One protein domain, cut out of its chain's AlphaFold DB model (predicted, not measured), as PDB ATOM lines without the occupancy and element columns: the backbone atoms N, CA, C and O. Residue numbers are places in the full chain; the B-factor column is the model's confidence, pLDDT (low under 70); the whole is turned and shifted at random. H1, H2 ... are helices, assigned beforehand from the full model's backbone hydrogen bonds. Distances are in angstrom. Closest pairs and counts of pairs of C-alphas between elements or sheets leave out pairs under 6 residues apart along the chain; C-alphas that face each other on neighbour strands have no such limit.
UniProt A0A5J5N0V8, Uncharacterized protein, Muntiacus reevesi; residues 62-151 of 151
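This is residues 62 to 151 of the 151 residues of an uncharacterized protein of Muntiacus reevesi (UniProt A0A5J5N0V8). One long helix, H5, makes the longest axis; the hairpin of H2 and H3 packs on its middle, and short H4 folds back along its beginning. Residues 98 to 104 and 145 to 151 stick out. The 90 printed residues include five named helices, H1 to H5 in order, and no named strand: all helix, only just loose, close to compact, radius of gyration of the C-alphas 15.0 A, spans 51 by 34 by 15 A.

H1, residues 62 to 65, 5.5 A long, begins at C-alpha 62 (597.901, 650.235, 727.425). H2 is residues 72 to 81, 14.1 A; H3, 83 to 93, 14.7 A; H4, 107 to 115, 12.7 A. H5, 119 to 150, runs 45.9 A to C-alpha 150 (562.181, 613.226, 721.153).

H1 is apart from the other helices. H2, H3 and H5 form an up-and-down bundle, each running against the one before. The closest C-alphas of hairpin H2 and H3, which touch, are Leu 79 and Gly 86, 4.3 A. Hub H5 touches H3 with residues 125 to 136 alone, opposite ways at a shallow tilt of 8 degrees, closest C-alphas Ala 89 and Thr 129, 5.2 A. In H2 and H5 every O i to N i+4 pair is within hydrogen-bond range, in H3 6 of 7, in H4 4 of 5; H1 is too short for one.

The farthest C-alphas, Asp 62 and Val 151, are 52.9 A apart. The printed part has no cut; the H3 to H4 link is long. Of the printed part, 40 residues are under pLDDT 70, among them 89 to 119.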
ATOM      1  N   ASP A  62     597.276 651.550 727.548       59.44
ATOM      2  CA  ASP A  62     597.901 650.235 727.425       59.44
ATOM      3  C   ASP A  62     597.288 649.224 728.412       59.44
ATOM      4  O   ASP A  62     597.059 648.077 728.051       59.44
ATOM      5  N   GLU A  63     596.885 649.655 729.613       56.94
ATOM      6  CA  GLU A  63     596.144 648.827 730.582       56.94
ATOM      7  C   GLU A  63     594.680 648.580 730.180       56.94
ATOM      8  O   GLU A  63     594.038 647.670 730.706       56.94
ATOM      9  N   LEU A  64     594.121 649.364 729.251       64.81
ATOM     10  CA  LEU A  64     592.807 649.082 728.660       64.81
ATOM     11  C   LEU A  64     592.840 647.855 727.739       64.81
ATOM     12  O   LEU A  64     591.821 647.187 727.580       64.81
ATOM     13  N   LEU A  65     593.994 647.546 727.140       63.56
ATOM     14  CA  LEU A  65     594.152 646.379 726.266       63.56
ATOM     15  C   LEU A  65     594.210 645.063 727.054       63.56
ATOM     16  O   LEU A  65     593.871 644.016 726.509       63.56
ATOM     17  N   PHE A  66     594.568 645.116 728.339       61.16
ATOM     18  CA  PHE A  66     594.573 643.968 729.255       61.16
ATOM     19  C   PHE A  66     593.263 643.824 730.044       61.16
ATOM     20  O   PHE A  66     593.205 643.100 731.039       61.16
ATOM     21  N   TYR A  67     592.201 644.516 729.617       65.12
ATOM     22  CA  TYR A  67     590.900 644.463 730.274       65.12
ATOM     23  C   TYR A  67     590.306 643.050 730.202       65.12
ATOM     24  O   TYR A  67     590.112 642.494 729.119       65.12
ATOM     25  N   ALA A  68     589.973 642.478 731.361       71.12
ATOM     26  CA  ALA A  68     589.319 641.177 731.419       71.12
ATOM     27  C   ALA A  68     587.908 641.243 730.787       71.12
ATOM     28  O   ALA A  68     587.113 642.102 731.183       71.12
ATOM     29  N   PRO A  69     587.558 640.347 729.839       69.06
ATOM     30  CA  PRO A  69     586.243 640.336 729.201       69.06
ATOM     31  C   PRO A  69     585.082 640.194 730.195       69.06
ATOM     32  O   PRO A  69     585.184 639.510 731.214       69.06
ATOM     33  N   GLU A  70     583.950 640.815 729.865       70.56
ATOM     34  CA  GLU A  70     582.711 640.747 730.644       70.56
ATOM     35  C   GLU A  70     581.798 639.651 730.074       70.56
ATOM     36  O   GLU A  70     581.158 639.845 729.039       70.56
ATOM     37  N   TYR A  71     581.680 638.512 730.761       72.25
ATOM     38  CA  TYR A  71     580.798 637.407 730.349       72.25
ATOM     39  C   TYR A  71     579.353 637.541 730.849       72.25
ATOM     40  O   TYR A  71     578.572 636.613 730.712       72.25
ATOM     41  N   THR A  72     578.949 638.713 731.352       70.94
ATOM     42  CA  THR A  72     577.612 638.952 731.938       70.94
ATOM     43  C   THR A  72     576.465 638.480 731.042       70.94
ATOM     44  O   THR A  72     575.525 637.846 731.513       70.94
ATOM     45  N   CYS A  73     576.537 638.780 729.742       77.75
ATOM     46  CA  CYS A  73     575.522 638.338 728.787       77.75
ATOM     47  C   CYS A  73     575.456 636.804 728.727       77.75
ATOM     48  O   CYS A  73     574.378 636.220 728.809       77.75
ATOM     49  N   LEU A  74     576.621 636.160 728.676       80.94
ATOM     50  CA  LEU A  74     576.755 634.709 728.693       80.94
ATOM     51  C   LEU A  74     576.211 634.105 729.993       80.94
ATOM     52  O   LEU A  74     575.456 633.143 729.930       80.94
ATOM     53  N   THR A  75     576.495 634.709 731.146       80.69
ATOM     54  CA  THR A  75     576.023 634.229 732.450       80.69
ATOM     55  C   THR A  75     574.505 634.328 732.582       80.69
ATOM     56  O   THR A  75     573.861 633.409 733.084       80.69
ATOM     57  N   VAL A  76     573.894 635.416 732.095       81.88
ATOM     58  CA  VAL A  76     572.427 635.557 732.079       81.88
ATOM     59  C   VAL A  76     571.795 634.486 731.192       81.88
ATOM     60  O   VAL A  76     570.827 633.846 731.600       81.88
ATOM     61  N   VAL A  77     572.364 634.241 730.010       83.44
ATOM     62  CA  VAL A  77     571.887 633.178 729.118       83.44
ATOM     63  C   VAL A  77     572.065 631.806 729.772       83.44
ATOM     64  O   VAL A  77     571.119 631.025 729.787       83.44
ATOM     65  N   ALA A  78     573.220 631.526 730.380       83.12
ATOM     66  CA  ALA A  78     573.501 630.285 731.098       83.12
ATOM     67  C   ALA A  78     572.508 630.026 732.241       83.12
ATOM     68  O   ALA A  78     572.048 628.900 732.411       83.12
ATOM     69  N   LEU A  79     572.132 631.060 732.997       82.94
ATOM     70  CA  LEU A  79     571.118 630.957 734.049       82.94
ATOM     71  C   LEU A  79     569.732 630.627 733.510       82.94
ATOM     72  O   LEU A  79     569.017 629.853 734.136       82.94
ATOM     73  N   ILE A  80     569.350 631.217 732.376       85.38
ATOM     74  CA  ILE A  80     568.057 630.949 731.738       85.38
ATOM     75  C   ILE A  80     568.029 629.518 731.194       85.38
ATOM     76  O   ILE A  80     567.043 628.808 731.371       85.38
ATOM     77  N   LEU A  81     569.110 629.097 730.536       85.25
ATOM     78  CA  LEU A  81     569.169 627.822 729.830       85.25
ATOM     79  C   LEU A  81     569.397 626.627 730.755       85.25
ATOM     80  O   LEU A  81     568.835 625.557 730.539       85.25
ATOM     81  N   PHE A  82     570.259 626.790 731.756       85.06
ATOM     82  CA  PHE A  82     570.613 625.724 732.677       85.06
ATOM     83  C   PHE A  82     570.983 626.284 734.066       85.06
ATOM     84  O   PHE A  82     572.164 626.345 734.439       85.06
ATOM     85  N   PRO A  83     569.965 626.652 734.877       77.88
ATOM     86  CA  PRO A  83     570.153 627.222 736.213       77.88
ATOM     87  C   PRO A  83     571.123 626.449 737.130       77.88
ATOM     88  O   PRO A  83     571.908 627.102 737.822       77.88
ATOM     89  N   PRO A  84     571.148 625.096 737.140       80.06
ATOM     90  CA  PRO A  84     572.034 624.334 738.023       80.06
ATOM     91  C   PRO A  84     573.528 624.625 737.833       80.06
ATOM     92  O   PRO A  84     574.277 624.574 738.805       80.06
ATOM     93  N   LEU A  85     573.968 624.949 736.612       77.56
ATOM     94  CA  LEU A  85     575.364 625.313 736.326       77.56
ATOM     95  C   LEU A  85     575.572 626.833 736.219       77.56
ATOM     96  O   LEU A  85     576.658 627.311 736.546       77.56
ATOM     97  N   GLY A  86     574.542 627.600 735.844       71.19
ATOM     98  CA  GLY A  86     574.604 629.067 735.809       71.19
ATOM     99  C   GLY A  86     574.736 629.716 737.198       71.19
ATOM    100  O   GLY A  86     575.420 630.729 737.347       71.19
ATOM    101  N   ILE A  87     574.144 629.131 738.249       74.75
ATOM    102  CA  ILE A  87     574.262 629.647 739.629       74.75
ATOM    103  C   ILE A  87     575.712 629.551 740.152       74.75
ATOM    104  O   ILE A  87     576.225 630.546 740.666       74.75
ATOM    105  N   PRO A  88     576.427 628.416 740.010       71.88
ATOM    106  CA  PRO A  88     577.860 628.360 740.278       71.88
ATOM    107  C   PRO A  88     578.670 629.390 739.489       71.88
ATOM    108  O   PRO A  88     579.576 629.991 740.061       71.88
ATOM    109  N   ALA A  89     578.341 629.633 738.215       67.88
ATOM    110  CA  ALA A  89     579.024 630.636 737.398       67.88
ATOM    111  C   ALA A  89     578.846 632.054 737.964       67.88
ATOM    112  O   ALA A  89     579.827 632.784 738.079       67.88
ATOM    113  N   LEU A  90     577.650 632.406 738.457       66.44
ATOM    114  CA  LEU A  90     577.429 633.652 739.206       66.44
ATOM    115  C   LEU A  90     578.269 633.736 740.486       66.44
ATOM    116  O   LEU A  90     578.796 634.797 740.814       66.44
ATOM    117  N   VAL A  91     578.378 632.637 741.233       66.69
ATOM    118  CA  VAL A  91     579.121 632.599 742.504       66.69
ATOM    119  C   VAL A  91     580.630 632.661 742.275       66.69
ATOM    120  O   VAL A  91     581.337 633.264 743.078       66.69
ATOM    121  N   PHE A  92     581.136 632.062 741.198       58.41
ATOM    122  CA  PHE A  92     582.535 632.203 740.802       58.41
ATOM    123  C   PHE A  92     582.813 633.599 740.263       58.41
ATOM    124  O   PHE A  92     583.753 634.227 740.732       58.41
ATOM    125  N   SER A  93     581.939 634.127 739.406       60.28
ATOM    126  CA  SER A  93     582.000 635.514 738.945       60.28
ATOM    127  C   SER A  93     582.011 636.506 740.115       60.28
ATOM    128  O   SER A  93     582.764 637.477 740.093       60.28
ATOM    129  N   GLY A  94     581.256 636.219 741.183       55.00
ATOM    130  CA  GLY A  94     581.152 637.054 742.374       55.00
ATOM    131  C   GLY A  94     581.391 636.310 743.683       55.00
ATOM    132  O   GLY A  94     580.485 636.259 744.518       55.00
ATOM    133  N   LYS A  95     582.602 635.805 743.952       44.38
ATOM    134  CA  LYS A  95     582.936 635.134 745.229       44.38
ATOM    135  C   LYS A  95     582.946 636.057 746.473       44.38
ATOM    136  O   LYS A  95     583.672 635.794 747.423       44.38
ATOM    137  N   VAL A  96     582.086 637.085 746.526       42.97
ATOM    138  CA  VAL A  96     581.562 637.762 747.738       42.97
ATOM    139  C   VAL A  96     580.080 638.196 747.549       42.97
ATOM    140  O   VAL A  96     579.650 639.226 748.046       42.97
ATOM    141  N   GLY A  97     579.243 637.443 746.828       44.69
ATOM    142  CA  GLY A  97     577.824 637.807 746.627       44.69
ATOM    143  C   GLY A  97     576.883 637.512 747.808       44.69
ATOM    144  O   GLY A  97     575.803 638.085 747.888       44.69
ATOM    145  N   LEU A  98     577.282 636.641 748.742       43.56
ATOM    146  CA  LEU A  98     576.420 636.160 749.839       43.56
ATOM    147  C   LEU A  98     576.774 636.721 751.226       43.56
ATOM    148  O   LEU A  98     576.270 636.241 752.236       43.56
ATOM    149  N   ARG A  99     577.656 637.725 751.293       45.56
ATOM    150  CA  ARG A  99     578.057 638.370 752.557       45.56
ATOM    151  C   ARG A  99     577.425 639.752 752.757       45.56
ATOM    152  O   ARG A  99     577.660 640.374 753.786       45.56
ATOM    153  N   ASN A 100     576.631 640.239 751.800       40.91
ATOM    154  CA  ASN A 100     576.024 641.565 751.865       40.91
ATOM    155  C   ASN A 100     574.542 641.517 751.441       40.91
ATOM    156  O   ASN A 100     574.267 641.235 750.277       40.91
ATOM    157  N   PRO A 101     573.578 641.798 752.339       48.81
ATOM    158  CA  PRO A 101     572.145 641.737 752.030       48.81
ATOM    159  C   PRO A 101     571.631 642.922 751.189       48.81
ATOM    160  O   PRO A 101     570.453 642.966 750.855       48.81
ATOM    161  N   ASN A 102     572.492 643.878 750.820       44.75
ATOM    162  CA  ASN A 102     572.173 644.956 749.881       44.75
ATOM    163  C   ASN A 102     572.911 644.705 748.562       44.75
ATOM    164  O   ASN A 102     574.060 645.108 748.380       44.75
ATOM    165  N   LEU A 103     572.250 643.965 747.675       49.75
ATOM    166  CA  LEU A 103     572.752 643.486 746.391       49.75
ATOM    167  C   LEU A 103     573.347 644.619 745.535       49.75
ATOM    168  O   LEU A 103     572.636 645.395 744.900       49.75
ATOM    169  N   LYS A 104     574.676 644.657 745.466       46.75
ATOM    170  CA  LYS A 104     575.434 645.307 744.397       46.75
ATOM    171  C   LYS A 104     575.915 644.175 743.491       46.75
ATOM    172  O   LYS A 104     576.637 643.299 743.952       46.75
ATOM    173  N   LEU A 105     575.398 644.143 742.260       50.47
ATOM    174  CA  LEU A 105     575.532 643.034 741.306       50.47
ATOM    175  C   LEU A 105     576.965 642.459 741.228       50.47
ATOM    176  O   LEU A 105     577.925 643.229 741.305       50.47
ATOM    177  N   PRO A 106     577.112 641.136 740.987       51.06
ATOM    178  CA  PRO A 106     578.406 640.428 740.923       51.06
ATOM    179  C   PRO A 106     579.415 641.055 739.939       51.06
ATOM    180  O   PRO A 106     580.622 640.938 740.108       51.06
ATOM    181  N   PHE A 107     578.900 641.818 738.979       49.81
ATOM    182  CA  PHE A 107     579.580 642.656 737.993       49.81
ATOM    183  C   PHE A 107     580.541 643.726 738.541       49.81
ATOM    184  O   PHE A 107     581.415 644.212 737.825       49.81
ATOM    185  N   LEU A 108     580.376 644.160 739.792       49.34
ATOM    186  CA  LEU A 108     581.186 645.264 740.307       49.34
ATOM    187  C   LEU A 108     582.605 644.840 740.686       49.34
ATOM    188  O   LEU A 108     583.482 645.692 740.674       49.34
ATOM    189  N   GLN A 109     582.875 643.551 740.929       50.97
ATOM    190  CA  GLN A 109     584.214 643.115 741.337       50.97
ATOM    191  C   GLN A 109     585.207 642.942 740.188       50.97
ATOM    192  O   GLN A 109     586.353 643.339 740.364       50.97
ATOM    193  N   THR A 110     584.815 642.466 739.000       51.50
ATOM    194  CA  THR A 110     585.695 642.529 737.812       51.50
ATOM    195  C   THR A 110     586.022 643.977 737.464       51.50
ATOM    196  O   THR A 110     587.173 644.303 737.188       51.50
ATOM    197  N   LYS A 111     585.047 644.886 737.585       57.38
ATOM    198  CA  LYS A 111     585.266 646.327 737.402       57.38
ATOM    199  C   LYS A 111     586.140 646.957 738.479       57.38
ATOM    200  O   LYS A 111     586.957 647.814 738.161       57.38
ATOM    201  N   GLU A 112     585.976 646.569 739.738       57.28
ATOM    202  CA  GLU A 112     586.801 647.058 740.844       57.28
ATOM    203  C   GLU A 112     588.225 646.490 740.792       57.28
ATOM    204  O   GLU A 112     589.160 647.230 741.076       57.28
ATOM    205  N   ALA A 113     588.414 645.233 740.381       55.69
ATOM    206  CA  ALA A 113     589.730 644.617 740.192       55.69
ATOM    207  C   ALA A 113     590.466 645.199 738.974       55.69
ATOM    208  O   ALA A 113     591.639 645.553 739.086       55.69
ATOM    209  N   ASN A 114     589.761 645.412 737.854       57.75
ATOM    210  CA  ASN A 114     590.297 646.120 736.685       57.75
ATOM    211  C   ASN A 114     590.696 647.566 737.038       57.75
ATOM    212  O   ASN A 114     591.743 648.036 736.607       57.75
ATOM    213  N   LYS A 115     589.914 648.261 737.879       58.44
ATOM    214  CA  LYS A 115     590.244 649.618 738.363       58.44
ATOM    215  C   LYS A 115     591.393 649.665 739.374       58.44
ATOM    216  O   LYS A 115     592.014 650.710 739.521       58.44
ATOM    217  N   LYS A 116     591.650 648.571 740.092       61.44
ATOM    218  CA  LYS A 116     592.747 648.441 741.068       61.44
ATOM    219  C   LYS A 116     594.041 647.908 740.440       61.44
ATOM    220  O   LYS A 116     594.963 647.575 741.179       61.44
ATOM    221  N   SER A 117     594.098 647.793 739.110       56.84
ATOM    222  CA  SER A 117     595.224 647.209 738.370       56.84
ATOM    223  C   SER A 117     595.584 645.784 738.832       56.84
ATOM    224  O   SER A 117     596.750 645.403 738.826       56.84
ATOM    225  N   GLN A 118     594.591 644.968 739.214       64.50
ATOM    226  CA  GLN A 118     594.750 643.539 739.548       64.50
ATOM    227  C   GLN A 118     594.272 642.655 738.382       64.50
ATOM    228  O   GLN A 118     593.312 641.891 738.478       64.50
ATOM    229  N   TRP A 119     594.931 642.818 737.237       65.31
ATOM    230  CA  TRP A 119     594.558 642.251 735.937       65.31
ATOM    231  C   TRP A 119     594.667 640.719 735.878       65.31
ATOM    232  O   TRP A 119     593.820 640.075 735.261       65.31
ATOM    233  N   GLU A 120     595.638 640.114 736.565       70.44
ATOM    234  CA  GLU A 120     595.813 638.653 736.590       70.44
ATOM    235  C   GLU A 120     594.660 637.934 737.309       70.44
ATOM    236  O   GLU A 120     594.080 636.979 736.786       70.44
ATOM    237  N   GLU A 121     594.248 638.444 738.472       66.81
ATOM    238  CA  GLU A 121     593.107 637.901 739.212       66.81
ATOM    239  C   GLU A 121     591.792 638.097 738.447       66.81
ATOM    240  O   GLU A 121     590.967 637.180 738.378       66.81
ATOM    241  N   ALA A 122     591.613 639.261 737.810       68.38
ATOM    242  CA  ALA A 122     590.457 639.530 736.961       68.38
ATOM    243  C   ALA A 122     590.387 638.561 735.769       68.38
ATOM    244  O   ALA A 122     589.303 638.070 735.445       68.38
ATOM    245  N   TYR A 123     591.527 638.228 735.157       72.88
ATOM    246  CA  TYR A 123     591.594 637.304 734.026       72.88
ATOM    247  C   TYR A 123     591.299 635.857 734.437       72.88
ATOM    248  O   TYR A 123     590.489 635.187 733.796       72.88
ATOM    249  N   ILE A 124     591.880 635.379 735.543       77.69
ATOM    250  CA  ILE A 124     591.610 634.030 736.068       77.69
ATOM    251  C   ILE A 124     590.129 633.890 736.443       77.69
ATOM    252  O   ILE A 124     589.496 632.876 736.135       77.69
ATOM    253  N   ASN A 125     589.550 634.905 737.085       72.00
ATOM    254  CA  ASN A 125     588.150 634.882 737.494       72.00
ATOM    255  C   ASN A 125     587.179 634.963 736.302       72.00
ATOM    256  O   ASN A 125     586.205 634.205 736.224       72.00
ATOM    257  N   SER A 126     587.472 635.846 735.346       74.06
ATOM    258  CA  SER A 126     586.705 635.990 734.107       74.06
ATOM    259  C   SER A 126     586.768 634.709 733.269       74.06
ATOM    260  O   SER A 126     585.727 634.187 732.868       74.06
ATOM    261  N   GLY A 127     587.952 634.106 733.120       80.31
ATOM    262  CA  GLY A 127     588.138 632.853 732.386       80.31
ATOM    263  C   GLY A 127     587.358 631.675 732.977       80.31
ATOM    264  O   GLY A 127     586.729 630.916 732.241       80.31
ATOM    265  N   ARG A 128     587.321 631.541 734.311       80.38
ATOM    266  CA  ARG A 128     586.527 630.494 734.985       80.38
ATOM    267  C   ARG A 128     585.026 630.676 734.775       80.38
ATOM    268  O   ARG A 128     584.321 629.691 734.574       80.38
ATOM    269  N   THR A 129     584.560 631.922 734.823       78.62
ATOM    270  CA  THR A 129     583.150 632.263 734.600       78.62
ATOM    271  C   THR A 129     582.750 631.975 733.155       78.62
ATOM    272  O   THR A 129     581.794 631.244 732.925       78.62
ATOM    273  N   GLY A 130     583.536 632.456 732.187       83.25
ATOM    274  CA  GLY A 130     583.272 632.225 730.768       83.25
ATOM    275  C   GLY A 130     583.270 630.741 730.401       83.25
ATOM    276  O   GLY A 130     582.387 630.290 729.678       83.25
ATOM    277  N   TRP A 131     584.205 629.954 730.946       85.81
ATOM    278  CA  TRP A 131     584.223 628.501 730.748       85.81
ATOM    279  C   TRP A 131     582.937 627.850 731.272       85.81
ATOM    280  O   TRP A 131     582.265 627.144 730.524       85.81
ATOM    281  N   LEU A 132     582.549 628.133 732.521       85.50
ATOM    282  CA  LEU A 132     581.323 627.581 733.109       85.50
ATOM    283  C   LEU A 132     580.065 627.971 732.322       85.50
ATOM    284  O   LEU A 132     579.210 627.113 732.098       85.50
ATOM    285  N   ASP A 133     579.974 629.220 731.868       84.12
ATOM    286  CA  ASP A 133     578.833 629.711 731.095       84.12
ATOM    287  C   ASP A 133     578.678 628.960 729.770       84.12
ATOM    288  O   ASP A 133     577.575 628.539 729.424       84.12
ATOM    289  N   VAL A 134     579.775 628.718 729.046       89.44
ATOM    290  CA  VAL A 134     579.733 627.963 727.783       89.44
ATOM    291  C   VAL A 134     579.245 626.533 728.017       89.44
ATOM    292  O   VAL A 134     578.371 626.063 727.288       89.44
ATOM    293  N   PHE A 135     579.743 625.847 729.051       89.19
ATOM    294  CA  PHE A 135     579.276 624.495 729.378       89.19
ATOM    295  C   PHE A 135     577.800 624.469 729.778       89.19
ATOM    296  O   PHE A 135     577.059 623.598 729.324       89.19
ATOM    297  N   ALA A 136     577.355 625.437 730.581       88.12
ATOM    298  CA  ALA A 136     575.956 625.564 730.977       88.12
ATOM    299  C   ALA A 136     575.037 625.752 729.759       88.12
ATOM    300  O   ALA A 136     574.013 625.082 729.645       88.12
ATOM    301  N   ILE A 137     575.434 626.622 728.828       90.19
ATOM    302  CA  ILE A 137     574.694 626.899 727.595       90.19
ATOM    303  C   ILE A 137     574.639 625.652 726.710       90.19
ATOM    304  O   ILE A 137     573.562 625.269 726.267       90.19
ATOM    305  N   LEU A 138     575.762 624.971 726.478       93.50
ATOM    306  CA  LEU A 138     575.784 623.761 725.649       93.50
ATOM    307  C   LEU A 138     574.886 622.653 726.212       93.50
ATOM    308  O   LEU A 138     574.135 622.028 725.463       93.50
ATOM    309  N   ILE A 139     574.924 622.437 727.529       91.81
ATOM    310  CA  ILE A 139     574.071 621.448 728.197       91.81
ATOM    311  C   ILE A 139     572.599 621.862 728.112       91.81
ATOM    312  O   ILE A 139     571.763 621.047 727.730       91.81
ATOM    313  N   GLY A 140     572.276 623.125 728.411       89.81
ATOM    314  CA  GLY A 140     570.907 623.639 728.333       89.81
ATOM    315  C   GLY A 140     570.317 623.523 726.926       89.81
ATOM    316  O   GLY A 140     569.210 623.010 726.767       89.81
ATOM    317  N   LEU A 141     571.074 623.905 725.891       92.38
ATOM    318  CA  LEU A 141     570.668 623.732 724.492       92.38
ATOM    319  C   LEU A 141     570.489 622.255 724.138       92.38
ATOM    320  O   LEU A 141     569.517 621.918 723.469       92.38
ATOM    321  N   GLY A 142     571.384 621.378 724.598       91.19
ATOM    322  CA  GLY A 142     571.275 619.936 724.375       91.19
ATOM    323  C   GLY A 142     570.006 619.335 724.982       91.19
ATOM    324  O   GLY A 142     569.325 618.547 724.326       91.19
ATOM    325  N   ILE A 143     569.644 619.749 726.201       89.88
ATOM    326  CA  ILE A 143     568.404 619.317 726.862       89.88
ATOM    327  C   ILE A 143     567.183 619.827 726.092       89.88
ATOM    328  O   ILE A 143     566.288 619.041 725.796       89.88
ATOM    329  N   ILE A 144     567.148 621.115 725.729       90.81
ATOM    330  CA  ILE A 144     566.034 621.696 724.960       90.81
ATOM    331  C   ILE A 144     565.878 620.981 723.614       90.81
ATOM    332  O   ILE A 144     564.771 620.606 723.242       90.81
ATOM    333  N   TYR A 145     566.982 620.755 722.902       92.00
ATOM    334  CA  TYR A 145     566.993 620.037 721.631       92.00
ATOM    335  C   TYR A 145     566.410 618.625 721.769       92.00
ATOM    336  O   TYR A 145     565.564 618.228 720.969       92.00
ATOM    337  N   PHE A 146     566.818 617.884 722.804       93.00
ATOM    338  CA  PHE A 146     566.285 616.551 723.076       93.00
ATOM    339  C   PHE A 146     564.782 616.585 723.375       93.00
ATOM    340  O   PHE A 146     564.030 615.812 722.789       93.00
ATOM    341  N   LEU A 147     564.342 617.505 724.239       89.56
ATOM    342  CA  LEU A 147     562.931 617.649 724.601       89.56
ATOM    343  C   LEU A 147     562.054 618.034 723.407       89.56
ATOM    344  O   LEU A 147     560.931 617.576 723.329       89.56
ATOM    345  N   VAL A 148     562.542 618.861 722.481       92.38
ATOM    346  CA  VAL A 148     561.746 619.276 721.313       92.38
ATOM    347  C   VAL A 148     561.655 618.176 720.254       92.38
ATOM    348  O   VAL A 148     560.653 618.092 719.552       92.38
ATOM    349  N   LEU A 149     562.704 617.365 720.085       92.12
ATOM    350  CA  LEU A 149     562.741 616.361 719.017       92.12
ATOM    351  C   LEU A 149     562.258 614.970 719.426       92.12
ATOM    352  O   LEU A 149     561.833 614.214 718.554       92.12
ATOM    353  N   PHE A 150     562.375 614.606 720.702       87.56
ATOM    354  CA  PHE A 150     562.181 613.226 721.153       87.56
ATOM    355  C   PHE A 150     561.129 613.060 722.259       87.56
ATOM    356  O   PHE A 150     560.860 611.919 722.643       87.56
ATOM    357  N   VAL A 151     560.538 614.150 722.757       83.31
ATOM    358  CA  VAL A 151     559.421 614.145 723.721       83.31
ATOM    359  C   VAL A 151     558.212 614.813 723.083       83.31
ATOM    360  O   VAL A 151     557.116 614.220 723.187       83.31
TER     361      VAL A 151